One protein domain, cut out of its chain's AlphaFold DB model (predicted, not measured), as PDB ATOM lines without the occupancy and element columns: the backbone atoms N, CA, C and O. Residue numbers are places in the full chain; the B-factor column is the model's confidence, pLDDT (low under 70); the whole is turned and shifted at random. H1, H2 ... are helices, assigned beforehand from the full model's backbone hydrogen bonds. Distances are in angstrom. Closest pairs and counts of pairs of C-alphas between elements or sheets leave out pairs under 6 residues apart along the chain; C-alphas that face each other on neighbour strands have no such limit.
ATOM      1  N   TRP A  39      24.948  27.674 -19.135       84.50
ATOM      2  CA  TRP A  39      24.763  27.972 -17.708       84.50
ATOM      3  C   TRP A  39      25.764  28.977 -17.136       84.50
ATOM      4  O   TRP A  39      25.894  29.089 -15.915       84.50
ATOM      5  N   GLU A  40      26.438  29.740 -17.994       85.00
ATOM      6  CA  GLU A  40      27.287  30.845 -17.561       85.00
ATOM      7  C   GLU A  40      26.532  31.841 -16.667       85.00
ATOM      8  O   GLU A  40      25.314  32.036 -16.774       85.00
ATOM      9  N   MET A  41      27.272  32.524 -15.789       83.44
ATOM     10  CA  MET A  41      26.710  33.648 -15.042       83.44
ATOM     11  C   MET A  41      26.100  34.672 -16.008       83.44
ATOM     12  O   MET A  41      26.667  34.973 -17.058       83.44
ATOM     13  N   GLY A  42      24.929  35.200 -15.655       88.06
ATOM     14  CA  GLY A  42      24.216  36.168 -16.489       88.06
ATOM     15  C   GLY A  42      23.406  35.566 -17.647       88.06
ATOM     16  O   GLY A  42      22.990  36.291 -18.548       88.06
ATOM     17  N   TRP A  43      23.193  34.242 -17.694       92.62
ATOM     18  CA  TRP A  43      22.441  33.618 -18.795       92.62
ATOM     19  C   TRP A  43      21.003  34.137 -18.933       92.62
ATOM     20  O   TRP A  43      20.452  34.118 -20.033       92.62
ATOM     21  N   ARG A  44      20.380  34.596 -17.838       93.19
ATOM     22  CA  ARG A  44      19.000  35.107 -17.859       93.19
ATOM     23  C   ARG A  44      18.939  36.411 -18.635       93.19
ATOM     24  O   ARG A  44      18.150  36.517 -19.565       93.19
ATOM     25  N   GLU A  45      19.832  37.327 -18.296       92.88
ATOM     26  CA  GLU A  45      20.010  38.630 -18.923       92.88
ATOM     27  C   GLU A  45      20.328  38.453 -20.412       92.88
ATOM     28  O   GLU A  45      19.690  39.070 -21.255       92.88
ATOM     29  N   LYS A  46      21.211  37.505 -20.760       92.50
ATOM     30  CA  LYS A  46      21.500  37.167 -22.166       92.50
ATOM     31  C   LYS A  46      20.257  36.694 -22.932       92.50
ATOM     32  O   LYS A  46      20.093  37.041 -24.101       92.50
ATOM     33  N   ILE A  47      19.393  35.880 -22.315       94.62
ATOM     34  CA  ILE A  47      18.136  35.450 -22.948       94.62
ATOM     35  C   ILE A  47      17.166  36.626 -23.077       94.62
ATOM     36  O   ILE A  47      16.529  36.757 -24.116       94.62
ATOM     37  N   GLU A  48      17.050  37.478 -22.061       92.56
ATOM     38  CA  GLU A  48      16.186  38.663 -22.096       92.56
ATOM     39  C   GLU A  48      16.616  39.662 -23.171       92.56
ATOM     40  O   GLU A  48      15.787  40.058 -23.988       92.56
ATOM     41  N   ASP A  49      17.908  39.977 -23.259       92.94
ATOM     42  CA  ASP A  49      18.467  40.806 -24.330       92.94
ATOM     43  C   ASP A  49      18.157  40.203 -25.704       92.94
ATOM     44  O   ASP A  49      17.712  40.891 -26.623       92.94
ATOM     45  N   ARG A  50      18.302  38.878 -25.832       94.50
ATOM     46  CA  ARG A  50      17.998  38.175 -27.079       94.50
ATOM     47  C   ARG A  50      16.516  38.231 -27.448       94.50
ATOM     48  O   ARG A  50      16.188  38.273 -28.632       94.50
ATOM     49  N   LEU A  51      15.624  38.188 -26.465       95.25
ATOM     50  CA  LEU A  51      14.185  38.334 -26.685       95.25
ATOM     51  C   LEU A  51      13.860  39.746 -27.170       95.25
ATOM     52  O   LEU A  51      13.155  39.883 -28.171       95.25
ATOM     53  N   CYS A  52      14.450  40.761 -26.538       94.31
ATOM     54  CA  CYS A  52      14.326  42.158 -26.943       94.31
ATOM     55  C   CYS A  52      14.818  42.383 -28.382       94.31
ATOM     56  O   CYS A  52      14.101  42.978 -29.185       94.31
ATOM     57  N   ASP A  53      15.982  41.836 -28.752       94.38
ATOM     58  CA  ASP A  53      16.517  41.897 -30.124       94.38
ATOM     59  C   ASP A  53      15.566  41.280 -31.164       94.38
ATOM     60  O   ASP A  53      15.549  41.670 -32.334       94.38
ATOM     61  N   LEU A  54      14.776  40.288 -30.746       94.44
ATOM     62  CA  LEU A  54      13.778  39.616 -31.574       94.44
ATOM     63  C   LEU A  54      12.394  40.288 -31.522       94.44
ATOM     64  O   LEU A  54      11.474  39.810 -32.189       94.44
ATOM     65  N   GLY A  55      12.249  41.389 -30.780       95.69
ATOM     66  CA  GLY A  55      11.009  42.157 -30.653       95.69
ATOM     67  C   GLY A  55       9.996  41.568 -29.669       95.69
ATOM     68  O   GLY A  55       8.798  41.779 -29.842       95.69
ATOM     69  N   PHE A  56      10.455  40.806 -28.674       95.81
ATOM     70  CA  PHE A  56       9.617  40.230 -27.622       95.81
ATOM     71  C   PHE A  56       9.917  40.877 -26.271       95.81
ATOM     72  O   PHE A  56      11.071  40.942 -25.859       95.81
ATOM     73  N   ASP A  57       8.868  41.273 -25.551       91.19
ATOM     74  CA  ASP A  57       9.000  41.959 -24.258       91.19
ATOM     75  C   ASP A  57       9.424  41.015 -23.122       91.19
ATOM     76  O   ASP A  57       9.968  41.439 -22.107       91.19
ATOM     77  N   ASN A  58       9.104  39.724 -23.252       90.62
ATOM     78  CA  ASN A  58       9.400  38.697 -22.254       90.62
ATOM     79  C   ASN A  58       9.274  37.279 -22.836       90.62
ATOM     80  O   ASN A  58       8.736  37.073 -23.930       90.62
ATOM     81  N   VAL A  59       9.714  36.277 -22.062       94.38
ATOM     82  CA  VAL A  59       9.618  34.855 -22.438       94.38
ATOM     83  C   VAL A  59       8.189  34.443 -22.780       94.38
ATOM     84  O   VAL A  59       7.993  33.746 -23.772       94.38
ATOM     85  N   SER A  60       7.184  34.880 -22.020       91.62
ATOM     86  CA  SER A  60       5.791  34.483 -22.254       91.62
ATOM     87  C   SER A  60       5.287  34.947 -23.624       91.62
ATOM     88  O   SER A  60       4.685  34.157 -24.353       91.62
ATOM     89  N   SER A  61       5.600  36.184 -24.025       92.62
ATOM     90  CA  SER A  61       5.264  36.719 -25.352       92.62
ATOM     91  C   SER A  61       5.952  35.943 -26.484       92.62
ATOM     92  O   SER A  61       5.331  35.632 -27.502       92.62
ATOM     93  N   PHE A  62       7.204  35.531 -26.277       95.81
ATOM     94  CA  PHE A  62       7.948  34.711 -27.228       95.81
ATOM     95  C   PHE A  62       7.389  33.292 -27.347       95.81
ATOM     96  O   PHE A  62       7.186  32.791 -28.453       95.81
ATOM     97  N   LEU A  63       7.083  32.642 -26.221       95.06
ATOM     98  CA  LEU A  63       6.456  31.320 -26.206       95.06
ATOM     99  C   LEU A  63       5.082  31.347 -26.891       95.06
ATOM    100  O   LEU A  63       4.765  30.423 -27.649       95.06
ATOM    101  N   ALA A  64       4.305  32.415 -26.690       92.69
ATOM    102  CA  ALA A  64       2.999  32.609 -27.315       92.69
ATOM    103  C   ALA A  64       3.071  32.729 -28.848       92.69
ATOM    104  O   ALA A  64       2.150  32.286 -29.531       92.69
ATOM    105  N   ALA A  65       4.172  33.245 -29.408       95.12
ATOM    106  CA  ALA A  65       4.389  33.289 -30.858       95.12
ATOM    107  C   ALA A  65       4.676  31.909 -31.482       95.12
ATOM    108  O   ALA A  65       4.529  31.724 -32.692       95.12
ATOM    109  N   TYR A  66       5.051  30.920 -30.666       94.88
ATOM    110  CA  TYR A  66       5.304  29.541 -31.089       94.88
ATOM    111  C   TYR A  66       4.454  28.566 -30.276       94.88
ATOM    112  O   TYR A  66       5.011  27.719 -29.565       94.88
ATOM    113  N   PRO A  67       3.115  28.660 -30.351       92.75
ATOM    114  CA  PRO A  67       2.245  27.833 -29.535       92.75
ATOM    115  C   PRO A  67       2.531  26.364 -29.827       92.75
ATOM    116  O   PRO A  67       2.735  25.980 -30.983       92.75
ATOM    117  N   SER A  68       2.544  25.529 -28.784       87.44
ATOM    118  CA  SER A  68       2.614  24.068 -28.941       87.44
ATOM    119  C   SER A  68       3.892  23.506 -29.580       87.44
ATOM    120  O   SER A  68       4.021  22.295 -29.780       87.44
ATOM    121  N   LEU A  69       4.866  24.352 -29.908       95.44
ATOM    122  CA  LEU A  69       6.157  23.893 -30.392       95.44
ATOM    123  C   LEU A  69       6.952  23.311 -29.204       95.44
ATOM    124  O   LEU A  69       7.037  23.978 -28.171       95.44
ATOM    125  N   PRO A  70       7.531  22.098 -29.296       95.69
ATOM    126  CA  PRO A  70       8.303  21.525 -28.195       95.69
ATOM    127  C   PRO A  70       9.383  22.487 -27.685       95.69
ATOM    128  O   PRO A  70      10.036  23.159 -28.486       95.69
ATOM    129  N   MET A  71       9.602  22.539 -26.366       95.75
ATOM    130  CA  MET A  71      10.449  23.567 -25.739       95.75
ATOM    131  C   MET A  71      11.872  23.608 -26.324       95.75
ATOM    132  O   MET A  71      12.407  24.683 -26.573       95.75
ATOM    133  N   TYR A  72      12.460  22.451 -26.651       94.50
ATOM    134  CA  TYR A  72      13.782  22.385 -27.290       94.50
ATOM    135  C   TYR A  72      13.814  23.021 -28.689       94.50
ATOM    136  O   TYR A  72      14.829  23.582 -29.093       94.50
ATOM    137  N   GLN A  73      12.716  22.964 -29.445       96.06
ATOM    138  CA  GLN A  73      12.634  23.601 -30.761       96.06
ATOM    139  C   GLN A  73      12.469  25.113 -30.639       96.06
ATOM    140  O   GLN A  73      12.974  25.845 -31.485       96.06
ATOM    141  N   VAL A  74      11.776  25.577 -29.597       95.62
ATOM    142  CA  VAL A  74      11.647  27.006 -29.292       95.62
ATOM    143  C   VAL A  74      12.981  27.577 -28.822       95.62
ATOM    144  O   VAL A  74      13.404  28.610 -29.325       95.62
ATOM    145  N   ALA A  75      13.695  26.858 -27.956       95.38
ATOM    146  CA  ALA A  75      15.028  27.237 -27.497       95.38
ATOM    147  C   ALA A  75      16.014  27.425 -28.663       95.38
ATOM    148  O   ALA A  75      16.661  28.465 -28.769       95.38
ATOM    149  N   ARG A  76      16.008  26.504 -29.639       94.25
ATOM    150  CA  ARG A  76      16.811  26.620 -30.871       94.25
ATOM    151  C   ARG A  76      16.535  27.880 -31.697       94.25
ATOM    152  O   ARG A  76      17.373  28.248 -32.512       94.25
ATOM    153  N   LYS A  77      15.371  28.521 -31.541       94.44
ATOM    154  CA  LYS A  77      15.058  29.783 -32.232       94.44
ATOM    155  C   LYS A  77      15.737  30.991 -31.588       94.44
ATOM    156  O   LYS A  77      15.930  31.984 -32.279       94.44
ATOM    157  N   LEU A  78      16.099  30.909 -30.307       92.62
ATOM    158  CA  LEU A  78      16.849  31.962 -29.617       92.62
ATOM    159  C   LEU A  78      18.348  31.851 -29.888       92.62
ATOM    160  O   LEU A  78      19.003  32.869 -30.108       92.62
ATOM    161  N   GLY A  79      18.863  30.623 -29.951       89.38
ATOM    162  CA  GLY A  79      20.244  30.342 -30.320       89.38
ATOM    163  C   GLY A  79      20.704  28.951 -29.876       89.38
ATOM    164  O   GLY A  79      19.971  28.255 -29.171       89.38
ATOM    165  N   PRO A  80      21.913  28.535 -30.285       84.31
ATOM    166  CA  PRO A  80      22.481  27.235 -29.920       84.31
ATOM    167  C   PRO A  80      22.818  27.113 -28.424       84.31
ATOM    168  O   PRO A  80      22.796  26.008 -27.893       84.31
ATOM    169  N   HIS A  81      23.046  28.234 -27.733       87.25
ATOM    170  CA  HIS A  81      23.410  28.279 -26.307       87.25
ATOM    171  C   HIS A  81      22.210  28.440 -25.362       87.25
ATOM    172  O   HIS A  81      22.384  28.763 -24.191       87.25
ATOM    173  N   VAL A  82      20.980  28.256 -25.857       92.19
ATOM    174  CA  VAL A  82      19.771  28.350 -25.031       92.19
ATOM    175  C   VAL A  82      19.213  26.958 -24.781       92.19
ATOM    176  O   VAL A  82      18.780  26.261 -25.701       92.19
ATOM    177  N   ALA A  83      19.183  26.555 -23.515       93.50
ATOM    178  CA  ALA A  83      18.616  25.286 -23.097       93.50
ATOM    179  C   ALA A  83      17.093  25.383 -22.912       93.50
ATOM    180  O   ALA A  83      16.553  26.361 -22.399       93.50
ATOM    181  N   ALA A  84      16.377  24.301 -23.230       94.62
ATOM    182  CA  ALA A  84      14.935  24.214 -22.980       94.62
ATOM    183  C   ALA A  84      14.579  24.430 -21.495       94.62
ATOM    184  O   ALA A  84      13.571  25.060 -21.189       94.62
ATOM    185  N   ALA A  85      15.422  23.938 -20.581       94.12
ATOM    186  CA  ALA A  85      15.227  24.095 -19.142       94.12
ATOM    187  C   ALA A  85      15.298  25.563 -18.692       94.12
ATOM    188  O   ALA A  85      14.550  25.955 -17.804       94.12
ATOM    189  N   GLN A  86      16.135  26.382 -19.334       95.06
ATOM    190  CA  GLN A  86      16.236  27.813 -19.046       95.06
ATOM    191  C   GLN A  86      14.952  28.552 -19.413       95.06
ATOM    192  O   GLN A  86      14.466  29.366 -18.632       95.06
ATOM    193  N   LEU A  87      14.359  28.219 -20.564       95.88
ATOM    194  CA  LEU A  87      13.067  28.777 -20.961       95.88
ATOM    195  C   LEU A  87      11.934  28.327 -20.048       95.88
ATOM    196  O   LEU A  87      11.099  29.151 -19.691       95.88
ATOM    197  N   THR A  88      11.926  27.058 -19.634       96.12
ATOM    198  CA  THR A  88      10.977  26.587 -18.618       96.12
ATOM    199  C   THR A  88      11.149  27.349 -17.307       96.12
ATOM    200  O   THR A  88      10.160  27.736 -16.702       96.12
ATOM    201  N   GLN A  89      12.375  27.620 -16.869       95.25
ATOM    202  CA  GLN A  89      12.587  28.370 -15.636       95.25
ATOM    203  C   GLN A  89      12.113  29.823 -15.771       95.25
ATOM    204  O   GLN A  89      11.425  30.339 -14.895       95.25
ATOM    205  N   LEU A  90      12.441  30.484 -16.883       95.38
ATOM    206  CA  LEU A  90      12.023  31.863 -17.130       95.38
ATOM    207  C   LEU A  90      10.505  31.998 -17.306       95.38
ATOM    208  O   LEU A  90       9.950  33.003 -16.878       95.38
ATOM    209  N   SER A  91       9.814  30.995 -17.860       95.12
ATOM    210  CA  SER A  91       8.353  31.045 -18.017       95.12
ATOM    211  C   SER A  91       7.589  30.977 -16.692       95.12
ATOM    212  O   SER A  91       6.409  31.309 -16.663       95.12
ATOM    213  N   PHE A  92       8.241  30.542 -15.609       95.38
ATOM    214  CA  PHE A  92       7.658  30.481 -14.264       95.38
ATOM    215  C   PHE A  92       8.249  31.509 -13.291       95.38
ATOM    216  O   PHE A  92       7.721  31.660 -12.195       95.38
ATOM    217  N   ARG A  93       9.306  32.239 -13.675       91.69
ATOM    218  CA  ARG A  93      10.029  33.161 -12.782       91.69
ATOM    219  C   ARG A  93       9.128  34.227 -12.160       91.69
ATOM    220  O   ARG A  93       9.244  34.498 -10.972       91.69
ATOM    221  N   ASP A  94       8.272  34.834 -12.976       83.50
ATOM    222  CA  ASP A  94       7.463  35.995 -12.586       83.50
ATOM    223  C   ASP A  94       5.992  35.637 -12.336       83.50
ATOM    224  O   ASP A  94       5.146  36.524 -12.253       83.50
ATOM    225  N   VAL A  95       5.685  34.343 -12.210       91.31
ATOM    226  CA  VAL A  95       4.345  33.862 -11.869       91.31
ATOM    227  C   VAL A  95       4.045  34.235 -10.418       91.31
ATOM    228  O   VAL A  95       4.685  33.728  -9.502       91.31
ATOM    229  N   LYS A  96       3.064  35.117 -10.213       89.50
ATOM    230  CA  LYS A  96       2.668  35.643  -8.893       89.50
ATOM    231  C   LYS A  96       1.230  35.317  -8.531       89.50
ATOM    232  O   LYS A  96       0.805  35.516  -7.398       89.50
ATOM    233  N   SER A  97       0.457  34.855  -9.504       92.56
ATOM    234  CA  SER A  97      -0.940  34.505  -9.321       92.56
ATOM    235  C   SER A  97      -1.223  33.089  -9.792       92.56
ATOM    236  O   SER A  97      -0.556  32.530 -10.667       92.56
ATOM    237  N   ARG A  98      -2.286  32.517  -9.229       92.44
ATOM    238  CA  ARG A  98      -2.772  31.204  -9.636       92.44
ATOM    239  C   ARG A  98      -3.138  31.163 -11.120       92.44
ATOM    240  O   ARG A  98      -2.882  30.163 -11.776       92.44
ATOM    241  N   GLU A  99      -3.701  32.239 -11.657       93.75
ATOM    242  CA  GLU A  99      -4.072  32.313 -13.070       93.75
ATOM    243  C   GLU A  99      -2.845  32.266 -13.995       93.75
ATOM    244  O   GLU A  99      -2.831  31.503 -14.966       93.75
ATOM    245  N   GLU A 100      -1.790  33.016 -13.663       94.06
ATOM    246  CA  GLU A 100      -0.514  32.986 -14.389       94.06
ATOM    247  C   GLU A 100       0.140  31.603 -14.308       94.06
ATOM    248  O   GLU A 100       0.606  31.085 -15.325       94.06
ATOM    249  N   PHE A 101       0.112  30.971 -13.129       95.81
ATOM    250  CA  PHE A 101       0.597  29.604 -12.951       95.81
ATOM    251  C   PHE A 101      -0.160  28.635 -13.851       95.81
ATOM    252  O   PHE A 101       0.452  27.863 -14.586       95.81
ATOM    253  N   GLU A 102      -1.492  28.681 -13.821       96.19
ATOM    254  CA  GLU A 102      -2.320  27.801 -14.635       96.19
ATOM    255  C   GLU A 102      -2.053  28.039 -16.127       96.19
ATOM    256  O   GLU A 102      -2.004  27.086 -16.901       96.19
ATOM    257  N   LEU A 103      -1.848  29.283 -16.570       95.38
ATOM    258  CA  LEU A 103      -1.480  29.585 -17.958       95.38
ATOM    259  C   LEU A 103      -0.117  28.993 -18.350       95.38
ATOM    260  O   LEU A 103      -0.026  28.317 -19.379       95.38
ATOM    261  N   ALA A 104       0.912  29.192 -17.525       96.00
ATOM    262  CA  ALA A 104       2.256  28.665 -17.762       96.00
ATOM    263  C   ALA A 104       2.286  27.126 -17.729       96.00
ATOM    264  O   ALA A 104       2.885  26.489 -18.598       96.00
ATOM    265  N   ALA A 105       1.575  26.510 -16.780       97.25
ATOM    266  CA  ALA A 105       1.433  25.061 -16.666       97.25
ATOM    267  C   ALA A 105       0.736  24.456 -17.891       97.25
ATOM    268  O   ALA A 105       1.199  23.441 -18.413       97.25
ATOM    269  N   ARG A 106      -0.329  25.094 -18.400       97.56
ATOM    270  CA  ARG A 106      -1.010  24.671 -19.637       97.56
ATOM    271  C   ARG A 106      -0.092  24.750 -20.852       97.56
ATOM    272  O   ARG A 106      -0.065  23.814 -21.648       97.56
ATOM    273  N   ASP A 107       0.666  25.838 -20.998       97.00
ATOM    274  CA  ASP A 107       1.630  25.976 -22.096       97.00
ATOM    275  C   ASP A 107       2.718  24.893 -22.024       97.00
ATOM    276  O   ASP A 107       2.940  24.171 -23.001       97.00
ATOM    277  N   LEU A 108       3.331  24.699 -20.851       97.50
ATOM    278  CA  LEU A 108       4.356  23.678 -20.640       97.50
ATOM    279  C   LEU A 108       3.819  22.266 -20.920       97.50
ATOM    280  O   LEU A 108       4.435  21.519 -21.685       97.50
ATOM    281  N   LEU A 109       2.665  21.907 -20.351       97.88
ATOM    282  CA  LEU A 109       2.052  20.592 -20.534       97.88
ATOM    283  C   LEU A 109       1.711  20.336 -22.006       97.88
ATOM    284  O   LEU A 109       2.003  19.259 -22.525       97.88
ATOM    285  N   SER A 110       1.188  21.342 -22.711       97.88
ATOM    286  CA  SER A 110       0.929  21.255 -24.152       97.88
ATOM    287  C   SER A 110       2.190  20.890 -24.943       97.88
ATOM    288  O   SER A 110       2.183  19.968 -25.766       97.88
ATOM    289  N   ARG A 111       3.316  21.551 -24.648       97.44
ATOM    290  CA  ARG A 111       4.605  21.287 -25.309       97.44
ATOM    291  C   ARG A 111       5.159  19.903 -24.975       97.44
ATOM    292  O   ARG A 111       5.669  19.236 -25.877       97.44
ATOM    293  N   VAL A 112       5.039  19.457 -23.723       97.75
ATOM    294  CA  VAL A 112       5.468  18.114 -23.290       97.75
ATOM    295  C   VAL A 112       4.666  17.030 -24.006       97.75
ATOM    296  O   VAL A 112       5.250  16.101 -24.577       97.75
ATOM    297  N   LEU A 113       3.336  17.170 -24.046       97.56
ATOM    298  CA  LEU A 113       2.458  16.227 -24.735       97.56
ATOM    299  C   LEU A 113       2.802  16.154 -26.221       97.56
ATOM    300  O   LEU A 113       2.925  15.063 -26.763       97.56
ATOM    301  N   ARG A 114       3.058  17.282 -26.885       95.69
ATOM    302  CA  ARG A 114       3.419  17.284 -28.311       95.69
ATOM    303  C   ARG A 114       4.824  16.772 -28.610       95.69
ATOM    304  O   ARG A 114       5.051  16.241 -29.696       95.69
ATOM    305  N   SER A 115       5.757  16.921 -27.673       95.81
ATOM    306  CA  SER A 115       7.108  16.360 -27.792       95.81
ATOM    307  C   SER A 115       7.072  14.826 -27.820       95.81
ATOM    308  O   SER A 115       7.730  14.196 -28.653       95.81
ATOM    309  N   ASN A 116       6.239  14.232 -26.957       96.62
ATOM    310  CA  ASN A 116       6.192  12.788 -26.720       96.62
ATOM    311  C   ASN A 116       5.104  12.067 -27.531       96.62
ATOM    312  O   ASN A 116       5.349  11.018 -28.127       96.62
ATOM    313  N   LEU A 117       3.896  12.626 -27.603       96.12
ATOM    314  CA  LEU A 117       2.710  11.992 -28.184       96.12
ATOM    315  C   LEU A 117       2.528  12.378 -29.655       96.12
ATOM    316  O   LEU A 117       1.517  12.948 -30.045       96.12
ATOM    317  N   ARG A 118       3.487  12.051 -30.526       91.44
ATOM    318  CA  ARG A 118       3.462  12.485 -31.945       91.44
ATOM    319  C   ARG A 118       2.191  12.102 -32.722       91.44
ATOM    320  O   ARG A 118       1.860  12.771 -33.694       91.44
ATOM    321  N   LYS A 119       1.511  11.023 -32.320       94.25
ATOM    322  CA  LYS A 119       0.251  10.542 -32.920       94.25
ATOM    323  C   LYS A 119      -0.997  10.926 -32.114       94.25
ATOM    324  O   LYS A 119      -2.101  10.557 -32.505       94.25
ATOM    325  N   GLY A 120      -0.812  11.646 -31.010       95.25
ATOM    326  CA  GLY A 120      -1.842  12.029 -30.056       95.25
ATOM    327  C   GLY A 120      -2.110  11.025 -28.947       95.25
ATOM    328  O   GLY A 120      -1.464   9.979 -28.848       95.25
ATOM    329  N   TRP A 121      -3.033  11.413 -28.073       97.62
ATOM    330  CA  TRP A 121      -3.409  10.690 -26.865       97.62
ATOM    331  C   TRP A 121      -3.863   9.268 -27.176       97.62
ATOM    332  O   TRP A 121      -4.612   9.060 -28.127       97.62
ATOM    333  N   GLU A 122      -3.352   8.292 -26.423       95.88
ATOM    334  CA  GLU A 122      -3.658   6.860 -26.581       95.88
ATOM    335  C   GLU A 122      -3.531   6.301 -28.014       95.88
ATOM    336  O   GLU A 122      -4.042   5.232 -28.337       95.88
ATOM    337  N   SER A 123      -2.792   6.986 -28.889       96.25
ATOM    338  CA  SER A 123      -2.763   6.676 -30.316       96.25
ATOM    339  C   SER A 123      -1.508   5.908 -30.728       96.25
ATOM    340  O   SER A 123      -0.368   6.345 -30.529       96.25
ATOM    341  N   GLY A 124      -1.721   4.765 -31.380       93.94
ATOM    342  CA  GLY A 124      -0.678   3.927 -31.968       93.94
ATOM    343  C   GLY A 124      -0.113   2.846 -31.040       93.94
ATOM    344  O   GLY A 124      -0.360   2.811 -29.843       93.94
ATOM    345  N   VAL A 125       0.699   1.960 -31.626       94.06
ATOM    346  CA  VAL A 125       1.198   0.716 -30.996       94.06
ATOM    347  C   VAL A 125       2.006   0.946 -29.711       94.06
ATOM    348  O   VAL A 125       2.049   0.086 -28.839       94.06
ATOM    349  N   HIS A 126       2.649   2.105 -29.573       94.06
ATOM    350  CA  HIS A 126       3.476   2.442 -28.409       94.06
ATOM    351  C   HIS A 126       2.852   3.532 -27.532       94.06
ATOM    352  O   HIS A 126       3.579   4.193 -26.790       94.06
ATOM    353  N   SER A 127       1.535   3.741 -27.620       94.75
ATOM    354  CA  SER A 127       0.834   4.820 -26.918       94.75
ATOM    355  C   SER A 127       1.119   4.830 -25.415       94.75
ATOM    356  O   SER A 127       1.559   5.850 -24.894       94.75
ATOM    357  N   MET A 128       1.018   3.678 -24.747       95.12
ATOM    358  CA  MET A 128       1.309   3.536 -23.314       95.12
ATOM    359  C   MET A 128       2.736   3.980 -22.951       95.12
ATOM    360  O   MET A 128       2.934   4.738 -22.003       95.12
ATOM    361  N   ARG A 129       3.744   3.568 -23.735       96.50
ATOM    362  CA  ARG A 129       5.144   3.977 -23.517       96.50
ATOM    363  C   ARG A 129       5.327   5.481 -23.731       96.50
ATOM    364  O   ARG A 129       6.052   6.116 -22.970       96.50
ATOM    365  N   MET A 130       4.697   6.043 -24.761       97.19
ATOM    366  CA  MET A 130       4.795   7.474 -25.068       97.19
ATOM    367  C   MET A 130       4.102   8.326 -23.998       97.19
ATOM    368  O   MET A 130       4.631   9.367 -23.618       97.19
ATOM    369  N   MET A 131       2.972   7.863 -23.458       97.62
ATOM    370  CA  MET A 131       2.280   8.504 -22.336       97.62
ATOM    371  C   MET A 131       3.100   8.452 -21.051       97.62
ATOM    372  O   MET A 131       3.226   9.471 -20.380       97.62
ATOM    373  N   ALA A 132       3.733   7.315 -20.747       97.69
ATOM    374  CA  ALA A 132       4.663   7.226 -19.625       97.69
ATOM    375  C   ALA A 132       5.837   8.210 -19.784       97.69
ATOM    376  O   ALA A 132       6.176   8.911 -18.836       97.69
ATOM    377  N   GLY A 133       6.403   8.328 -20.993       98.19
ATOM    378  CA  GLY A 133       7.445   9.314 -21.304       98.19
ATOM    379  C   GLY A 133       6.978  10.759 -21.107       98.19
ATOM    380  O   GLY A 133       7.649  11.531 -20.424       98.19
ATOM    381  N   ALA A 134       5.790  11.097 -21.616       98.25
ATOM    382  CA  ALA A 134       5.177  12.410 -21.426       98.25
ATOM    383  C   ALA A 134       4.949  12.729 -19.940       98.25
ATOM    384  O   ALA A 134       5.291  13.820 -19.487       98.25
ATOM    385  N   ARG A 135       4.437  11.761 -19.166       98.44
ATOM    386  CA  ARG A 135       4.246  11.890 -17.718       98.44
ATOM    387  C   ARG A 135       5.567  12.146 -17.009       98.44
ATOM    388  O   ARG A 135       5.661  13.065 -16.203       98.44
ATOM    389  N   SER A 136       6.588  11.342 -17.297       98.25
ATOM    390  CA  SER A 136       7.911  11.490 -16.691       98.25
ATOM    391  C   SER A 136       8.532  12.849 -17.013       98.25
ATOM    392  O   SER A 136       9.000  13.521 -16.099       98.25
ATOM    393  N   GLU A 137       8.488  13.291 -18.274       97.94
ATOM    394  CA  GLU A 137       9.009  14.603 -18.671       97.94
ATOM    395  C   GLU A 137       8.252  15.749 -17.987       97.94
ATOM    396  O   GLU A 137       8.889  16.674 -17.483       97.94
ATOM    397  N   TRP A 138       6.920  15.668 -17.911       98.31
ATOM    398  CA  TRP A 138       6.082  16.642 -17.207       98.31
ATOM    399  C   TRP A 138       6.461  16.762 -15.729       98.31
ATOM    400  O   TRP A 138       6.735  17.862 -15.249       98.31
ATOM    401  N   LEU A 139       6.534  15.631 -15.017       97.94
ATOM    402  CA  LEU A 139       6.891  15.612 -13.599       97.94
ATOM    403  C   LEU A 139       8.295  16.184 -13.374       97.94
ATOM    404  O   LEU A 139       8.471  17.041 -12.513       97.94
ATOM    405  N   SER A 140       9.278  15.770 -14.179       96.56
ATOM    406  CA  SER A 140      10.645  16.289 -14.079       96.56
ATOM    407  C   SER A 140      10.739  17.779 -14.405       96.56
ATOM    408  O   SER A 140      11.515  18.491 -13.772       96.56
ATOM    409  N   ALA A 141       9.974  18.269 -15.383       96.56
ATOM    410  CA  ALA A 141       9.953  19.689 -15.711       96.56
ATOM    411  C   ALA A 141       9.369  20.512 -14.559       96.56
ATOM    412  O   ALA A 141       9.997  21.480 -14.130       96.56
ATOM    413  N   MET A 142       8.225  20.089 -14.017       96.81
ATOM    414  CA  MET A 142       7.577  20.768 -12.896       96.81
ATOM    415  C   MET A 142       8.449  20.786 -11.642       96.81
ATOM    416  O   MET A 142       8.565  21.830 -11.009       96.81
ATOM    417  N   GLU A 143       9.075  19.657 -11.309       94.88
ATOM    418  CA  GLU A 143       9.850  19.484 -10.078       94.88
ATOM    419  C   GLU A 143      11.228  20.158 -10.126       94.88
ATOM    420  O   GLU A 143      11.659  20.722  -9.125       94.88
ATOM    421  N   PHE A 144      11.913  20.133 -11.276       94.12
ATOM    422  CA  PHE A 144      13.323  20.538 -11.347       94.12
ATOM    423  C   PHE A 144      13.613  21.721 -12.274       94.12
ATOM    424  O   PHE A 144      14.717  22.258 -12.226       94.12
ATOM    425  N   ARG A 145      12.681  22.121 -13.151       93.38
ATOM    426  CA  ARG A 145      12.963  23.112 -14.212       93.38
ATOM    427  C   ARG A 145      12.150  24.396 -14.107       93.38
ATOM    428  O   ARG A 145      12.540  25.377 -14.721       93.38
ATOM    429  N   THR A 146      11.058  24.420 -13.346       93.06
ATOM    430  CA  THR A 146      10.253  25.642 -13.141       93.06
ATOM    431  C   THR A 146      10.924  26.633 -12.189       93.06
ATOM    432  O   THR A 146      10.652  27.824 -12.253       93.06
ATOM    433  N   GLY A 147      11.807  26.156 -11.303       88.75
ATOM    434  CA  GLY A 147      12.362  26.953 -10.205       88.75
ATOM    435  C   GLY A 147      11.413  27.110  -9.008       88.75
ATOM    436  O   GLY A 147      11.820  27.672  -7.994       88.75
ATOM    437  N   LEU A 148      10.188  26.585  -9.100       91.00
ATOM    438  CA  LEU A 148       9.225  26.541  -8.004       91.00
ATOM    439  C   LEU A 148       9.506  25.337  -7.097       91.00
ATOM    440  O   LEU A 148       9.858  24.253  -7.562       91.00
ATOM    441  N   GLN A 149       9.325  25.511  -5.790       89.75
ATOM    442  CA  GLN A 149       9.580  24.451  -4.814       89.75
ATOM    443  C   GLN A 149       8.366  23.533  -4.643       89.75
ATOM    444  O   GLN A 149       7.225  23.974  -4.723       89.75
ATOM    445  N   ASN A 150       8.611  22.253  -4.349       89.38
ATOM    446  CA  ASN A 150       7.576  21.278  -3.981       89.38
ATOM    447  C   ASN A 150       6.443  21.121  -5.015       89.38
ATOM    448  O   ASN A 150       5.299  20.861  -4.656       89.38
ATOM    449  N   MET A 151       6.745  21.241  -6.311       94.62
ATOM    450  CA  MET A 151       5.732  21.173  -7.377       94.62
ATOM    451  C   MET A 151       5.300  19.762  -7.778       94.62
ATOM    452  O   MET A 151       4.330  19.601  -8.521       94.62
ATOM    453  N   ARG A 152       5.974  18.719  -7.285       94.94
ATOM    454  CA  ARG A 152       5.659  17.328  -7.631       94.94
ATOM    455  C   ARG A 152       4.206  16.922  -7.312       94.94
ATOM    456  O   ARG A 152       3.578  16.337  -8.196       94.94
ATOM    457  N   PRO A 153       3.628  17.226  -6.129       96.00
ATOM    458  CA  PRO A 153       2.230  16.898  -5.834       96.00
ATOM    459  C   PRO A 153       1.250  17.593  -6.787       96.00
ATOM    460  O   PRO A 153       0.346  16.946  -7.307       96.00
ATOM    461  N   THR A 154       1.477  18.874  -7.092       96.50
ATOM    462  CA  THR A 154       0.691  19.631  -8.081       96.50
ATOM    463  C   THR A 154       0.768  19.001  -9.464       96.50
ATOM    464  O   THR A 154      -0.253  18.785 -10.112       96.50
ATOM    465  N   ALA A 155       1.972  18.648  -9.914       97.81
ATOM    466  CA  ALA A 155       2.178  18.029 -11.216       97.81
ATOM    467  C   ALA A 155       1.468  16.668 -11.329       97.81
ATOM    468  O   ALA A 155       0.881  16.369 -12.371       97.81
ATOM    469  N   LEU A 156       1.482  15.869 -10.255       97.88
ATOM    470  CA  LEU A 156       0.747  14.604 -10.171       97.88
ATOM    471  C   LEU A 156      -0.768  14.816 -10.193       97.88
ATOM    472  O   LEU A 156      -1.449  14.100 -10.920       97.88
ATOM    473  N   ALA A 157      -1.281  15.792  -9.440       97.94
ATOM    474  CA  ALA A 157      -2.704  16.114  -9.425       97.94
ATOM    475  C   ALA A 157      -3.187  16.530 -10.822       97.94
ATOM    476  O   ALA A 157      -4.147  15.962 -11.326       97.94
ATOM    477  N   ILE A 158      -2.470  17.439 -11.491       98.44
ATOM    478  CA  ILE A 158      -2.786  17.868 -12.864       98.44
ATOM    479  C   ILE A 158      -2.771  16.685 -13.839       98.44
ATOM    480  O   ILE A 158      -3.680  16.551 -14.654       98.44
ATOM    481  N   TRP A 159      -1.761  15.812 -13.757       98.31
ATOM    482  CA  TRP A 159      -1.690  14.639 -14.629       98.31
ATOM    483  C   TRP A 159      -2.849  13.666 -14.377       98.31
ATOM    484  O   TRP A 159      -3.453  13.175 -15.326       98.31
ATOM    485  N   SER A 160      -3.195  13.428 -13.110       98.06
ATOM    486  CA  SER A 160      -4.333  12.583 -12.733       98.06
ATOM    487  C   SER A 160      -5.658  13.149 -13.244       98.06
ATOM    488  O   SER A 160      -6.515  12.384 -13.678       98.06
ATOM    489  N   GLU A 161      -5.838  14.473 -13.219       98.00
ATOM    490  CA  GLU A 161      -7.023  15.098 -13.810       98.00
ATOM    491  C   GLU A 161      -7.040  14.945 -15.328       98.00
ATOM    492  O   GLU A 161      -8.095  14.676 -15.890       98.00
ATOM    493  N   LEU A 162      -5.890  15.070 -15.996       97.94
ATOM    494  CA  LEU A 162      -5.807  14.853 -17.439       97.94
ATOM    495  C   LEU A 162      -6.217  13.423 -17.809       97.94
ATOM    496  O   LEU A 162      -6.983  13.247 -18.748       97.94
ATOM    497  N   GLU A 163      -5.757  12.417 -17.062       96.94
ATOM    498  CA  GLU A 163      -6.182  11.022 -17.248       96.94
ATOM    499  C   GLU A 163      -7.688  10.852 -16.980       96.94
ATOM    500  O   GLU A 163      -8.380  10.200 -17.755       96.94
ATOM    501  N   SER A 164      -8.219  11.498 -15.937       96.94
ATOM    502  CA  SER A 164      -9.643  11.441 -15.573       96.94
ATOM    503  C   SER A 164     -10.563  12.056 -16.635       96.94
ATOM    504  O   SER A 164     -11.594  11.477 -16.976       96.94
ATOM    505  N   VAL A 165     -10.169  13.192 -17.228       94.88
ATOM    506  CA  VAL A 165     -10.916  13.846 -18.321       94.88
ATOM    507  C   VAL A 165     -10.992  12.959 -19.574       94.88
ATOM    508  O   VAL A 165     -11.867  13.170 -20.408       94.88
ATOM    509  N   SER A 166     -10.139  11.932 -19.680       93.69
ATOM    510  CA  SER A 166     -10.136  10.938 -20.761       93.69
ATOM    511  C   SER A 166     -10.112  11.575 -22.161       93.69
ATOM    512  O   SER A 166     -11.097  11.482 -22.902       93.69
ATOM    513  N   PRO A 167      -9.010  12.254 -22.548       97.00
ATOM    514  CA  PRO A 167      -8.919  12.909 -23.841       97.00
ATOM    515  C   PRO A 167      -9.200  11.935 -24.997       97.00
ATOM    516  O   PRO A 167      -8.768  10.781 -24.939       97.00
ATOM    517  N   PRO A 168      -9.874  12.375 -26.075       97.31
ATOM    518  CA  PRO A 168     -10.167  11.500 -27.205       97.31
ATOM    519  C   PRO A 168      -8.900  10.886 -27.806       97.31
ATOM    520  O   PRO A 168      -7.868  11.552 -27.911       97.31
ATOM    521  N   THR A 169      -8.974   9.639 -28.278       97.19
ATOM    522  CA  THR A 169      -7.849   9.014 -28.983       97.19
ATOM    523  C   THR A 169      -7.402   9.880 -30.165       97.19
ATOM    524  O   THR A 169      -8.207  10.310 -30.987       97.19
ATOM    525  N   GLY A 170      -6.099  10.146 -30.254       96.69
ATOM    526  CA  GLY A 170      -5.510  11.025 -31.265       96.69
ATOM    527  C   GLY A 170      -5.561  12.517 -30.923       96.69
ATOM    528  O   GLY A 170      -5.008  13.318 -31.678       96.69
ATOM    529  N   TRP A 171      -6.153  12.912 -29.790       97.81
ATOM    530  CA  TRP A 171      -6.134  14.302 -29.340       97.81
ATOM    531  C   TRP A 171      -4.701  14.788 -29.088       97.81
ATOM    532  O   TRP A 171      -3.863  14.087 -28.515       97.81
ATOM    533  N   LEU A 172      -4.435  16.019 -29.522       95.94
ATOM    534  CA  LEU A 172      -3.253  16.788 -29.165       95.94
ATOM    535  C   LEU A 172      -3.658  18.232 -28.914       95.94
ATOM    536  O   LEU A 172      -4.332  18.817 -29.772       95.94
ATOM    537  N   PRO A 173      -3.167  18.847 -27.830       95.88
ATOM    538  CA  PRO A 173      -3.433  20.248 -27.592       95.88
ATOM    539  C   PRO A 173      -2.810  21.108 -28.696       95.88
ATOM    540  O   PRO A 173      -1.757  20.790 -29.270       95.88
ATOM    541  N   ARG A 174      -3.491  22.212 -29.018       92.69
ATOM    542  CA  ARG A 174      -3.003  23.236 -29.961       92.69
ATOM    543  C   ARG A 174      -2.351  24.425 -29.266       92.69
ATOM    544  O   ARG A 174      -1.622  25.172 -29.912       92.69
ATOM    545  N   GLY A 175      -2.484  24.545 -27.950       92.44
ATOM    546  CA  GLY A 175      -1.804  25.556 -27.142       92.44
ATOM    547  C   GLY A 175      -2.328  25.555 -25.713       92.44
ATOM    548  O   GLY A 175      -3.001  24.611 -25.308       92.44
ATOM    549  N   SER A 176      -2.042  26.620 -24.968       93.00
ATOM    550  CA  SER A 176      -2.507  26.810 -23.588       93.00
ATOM    551  C   SER A 176      -4.012  27.099 -23.464       93.00
ATOM    552  O   SER A 176      -4.577  26.972 -22.377       93.00
ATOM    553  N   SER A 177      -4.672  27.461 -24.569       94.19
ATOM    554  CA  SER A 177      -6.123  27.687 -24.651       94.19
ATOM    555  C   SER A 177      -6.943  26.411 -24.874       94.19
ATOM    556  O   SER A 177      -8.142  26.510 -25.086       94.19
ATOM    557  N   ASP A 178      -6.317  25.232 -24.887       96.69
ATOM    558  CA  ASP A 178      -7.033  23.964 -25.041       96.69
ATOM    559  C   ASP A 178      -7.935  23.684 -23.823       96.69
ATOM    560  O   ASP A 178      -7.491  23.789 -22.676       96.69
ATOM    561  N   ASP A 179      -9.200  23.340 -24.076       97.19
ATOM    562  CA  ASP A 179     -10.217  23.186 -23.031       97.19
ATOM    563  C   ASP A 179      -9.947  21.995 -22.101       97.19
ATOM    564  O   ASP A 179     -10.151  22.106 -20.891       97.19
ATOM    565  N   ILE A 180      -9.420  20.886 -22.635       97.81
ATOM    566  CA  ILE A 180      -9.053  19.705 -21.841       97.81
ATOM    567  C   ILE A 180      -7.893  20.066 -20.912       97.81
ATOM    568  O   ILE A 180      -7.929  19.756 -19.719       97.81
ATOM    569  N   LEU A 181      -6.885  20.781 -21.429       97.56
ATOM    570  CA  LEU A 181      -5.785  21.270 -20.595       97.56
ATOM    571  C   LEU A 181      -6.261  22.260 -19.538       97.56
ATOM    572  O   LEU A 181      -5.808  22.191 -18.397       97.56
ATOM    573  N   LYS A 182      -7.168  23.173 -19.897       97.62
ATOM    574  CA  LYS A 182      -7.757  24.127 -18.957       97.62
ATOM    575  C   LYS A 182      -8.447  23.407 -17.808       97.62
ATOM    576  O   LYS A 182      -8.137  23.682 -16.654       97.62
ATOM    577  N   GLN A 183      -9.307  22.445 -18.119       97.62
ATOM    578  CA  GLN A 183     -10.006  21.661 -17.110       97.62
ATOM    579  C   GLN A 183      -9.039  20.887 -16.205       97.62
ATOM    580  O   GLN A 183      -9.159  20.964 -14.980       97.62
ATOM    581  N   ALA A 184      -8.073  20.168 -16.785       97.69
ATOM    582  CA  ALA A 184      -7.136  19.349 -16.022       97.69
ATOM    583  C   ALA A 184      -6.226  20.191 -15.114       97.69
ATOM    584  O   ALA A 184      -6.036  19.867 -13.941       97.69
ATOM    585  N   VAL A 185      -5.693  21.301 -15.632       97.50
ATOM    586  CA  VAL A 185      -4.784  22.172 -14.880       97.50
ATOM    587  C   VAL A 185      -5.513  22.905 -13.762       97.50
ATOM    588  O   VAL A 185      -5.039  22.872 -12.629       97.50
ATOM    589  N   THR A 186      -6.673  23.510 -14.031       96.38
ATOM    590  CA  THR A 186      -7.433  24.231 -12.999       96.38
ATOM    591  C   THR A 186      -7.882  23.288 -11.879       96.38
ATOM    592  O   THR A 186      -7.699  23.604 -10.701       96.38
ATOM    593  N   SER A 187      -8.411  22.107 -12.222       95.56
ATOM    594  CA  SER A 187      -8.838  21.109 -11.231       95.56
ATOM    595  C   SER A 187      -7.658  20.534 -10.447       95.56
ATOM    596  O   SER A 187      -7.737  20.401  -9.227       95.56
ATOM    597  N   GLY A 188      -6.542  20.232 -11.116       95.69
ATOM    598  CA  GLY A 188      -5.357  19.673 -10.473       95.69
ATOM    599  C   GLY A 188      -4.672  20.672  -9.544       95.69
ATOM    600  O   GLY A 188      -4.359  20.332  -8.405       95.69
ATOM    601  N   ALA A 189      -4.514  21.923  -9.988       93.00
ATOM    602  CA  ALA A 189      -3.943  23.001  -9.183       93.00
ATOM    603  C   ALA A 189      -4.816  23.348  -7.965       93.00
ATOM    604  O   ALA A 189      -4.289  23.672  -6.902       93.00
ATOM    605  N   ALA A 190      -6.147  23.236  -8.080       91.38
ATOM    606  CA  ALA A 190      -7.053  23.426  -6.945       91.38
ATOM    607  C   ALA A 190      -6.811  22.404  -5.824       91.38
ATOM    608  O   ALA A 190      -6.963  22.729  -4.650       91.38
ATOM    609  N   LYS A 191      -6.448  21.166  -6.185       88.69
ATOM    610  CA  LYS A 191      -6.283  20.054  -5.238       88.69
ATOM    611  C   LYS A 191      -4.961  20.097  -4.472       88.69
ATOM    612  O   LYS A 191      -4.845  19.422  -3.455       88.69
ATOM    613  N   SER A 192      -3.968  20.849  -4.945       79.06
ATOM    614  CA  SER A 192      -2.593  20.757  -4.445       79.06
ATOM    615  C   SER A 192      -2.098  21.962  -3.637       79.06
ATOM    616  O   SER A 192      -0.914  21.988  -3.319       79.06
TER     617      SER A 192
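Overview. This is residues 39 to 192 of the 196 residues of an uncharacterized protein of Rhodopirellula baltica (strain DSM 10527 / NCIMB 13988 / SH1) (UniProt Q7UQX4). One long helix, H5, runs through the middle of the body, with a group of short helices, H1 to H4, on one side and H6, H7 and H8 on the other. H1 makes the far end of the first group; H7 and H8 cross closely in the second. The printed part has 154 residues with eight named helices, H1 to H8 in chain order, and no named strand: all helix. It is compact, with a radius of gyration of the C-alphas of 15.2 A and spans of 41 by 32 by 24 A.

Arrangement. H1, residues 43 to 53, only just touches H2, residues 59 to 65, with 3 pairs of C-alphas within 8 A, the closest Leu 51 and Val 59 at 7.1 A. H3, residues 71 to 78, touches H4, residues 84 to 93, about perpendicular at 90 degrees; their closest C-alphas, Tyr 72 and Ala 84, are 4.8 A apart. H5, residues 98 to 116, forms a hairpin with H4 at a shallow tilt of 14 degrees; H5 touches it with residues 101 to 108 alone, closest C-alphas Ser 91 and Ala 104 at 6.6 A. H7, residues 152 to 165, and H8, residues 179 to 191, form a hairpin at a steep tilt of 45 degrees, closest C-alphas Ile 158 and Gly 188 at 3.9 A. H5 touches H8 with residues 102 to 110 alone, and H6, residues 127 to 144, with residues 109 to 116 alone; the closest C-alphas are Arg 106 and Leu 181, 5.9 A, and Asn 116 and Ala 134, 5.4 A. Every O i to N i+4 pair is within hydrogen-bond range in H1, H2, H5, H6, H7 and H8, against 2 of 4 in H3 and 5 of 6 in H4.

Along the chain. H1 begins at C-alpha 43 (22.441, 33.618, -18.795). H5 spans 26.7 A, H6 25.4 A and H7 20.0 A. H8 ends at C-alpha 191 (-6.283, 20.054, -5.238).

Size, cuts and confidence. The C-alphas farthest apart, Met 41 and Pro 168, are 44.7 A apart. The printed part has no cut; the link from H7 to H8 is long, and no printed residue is under 70 in pLDDT.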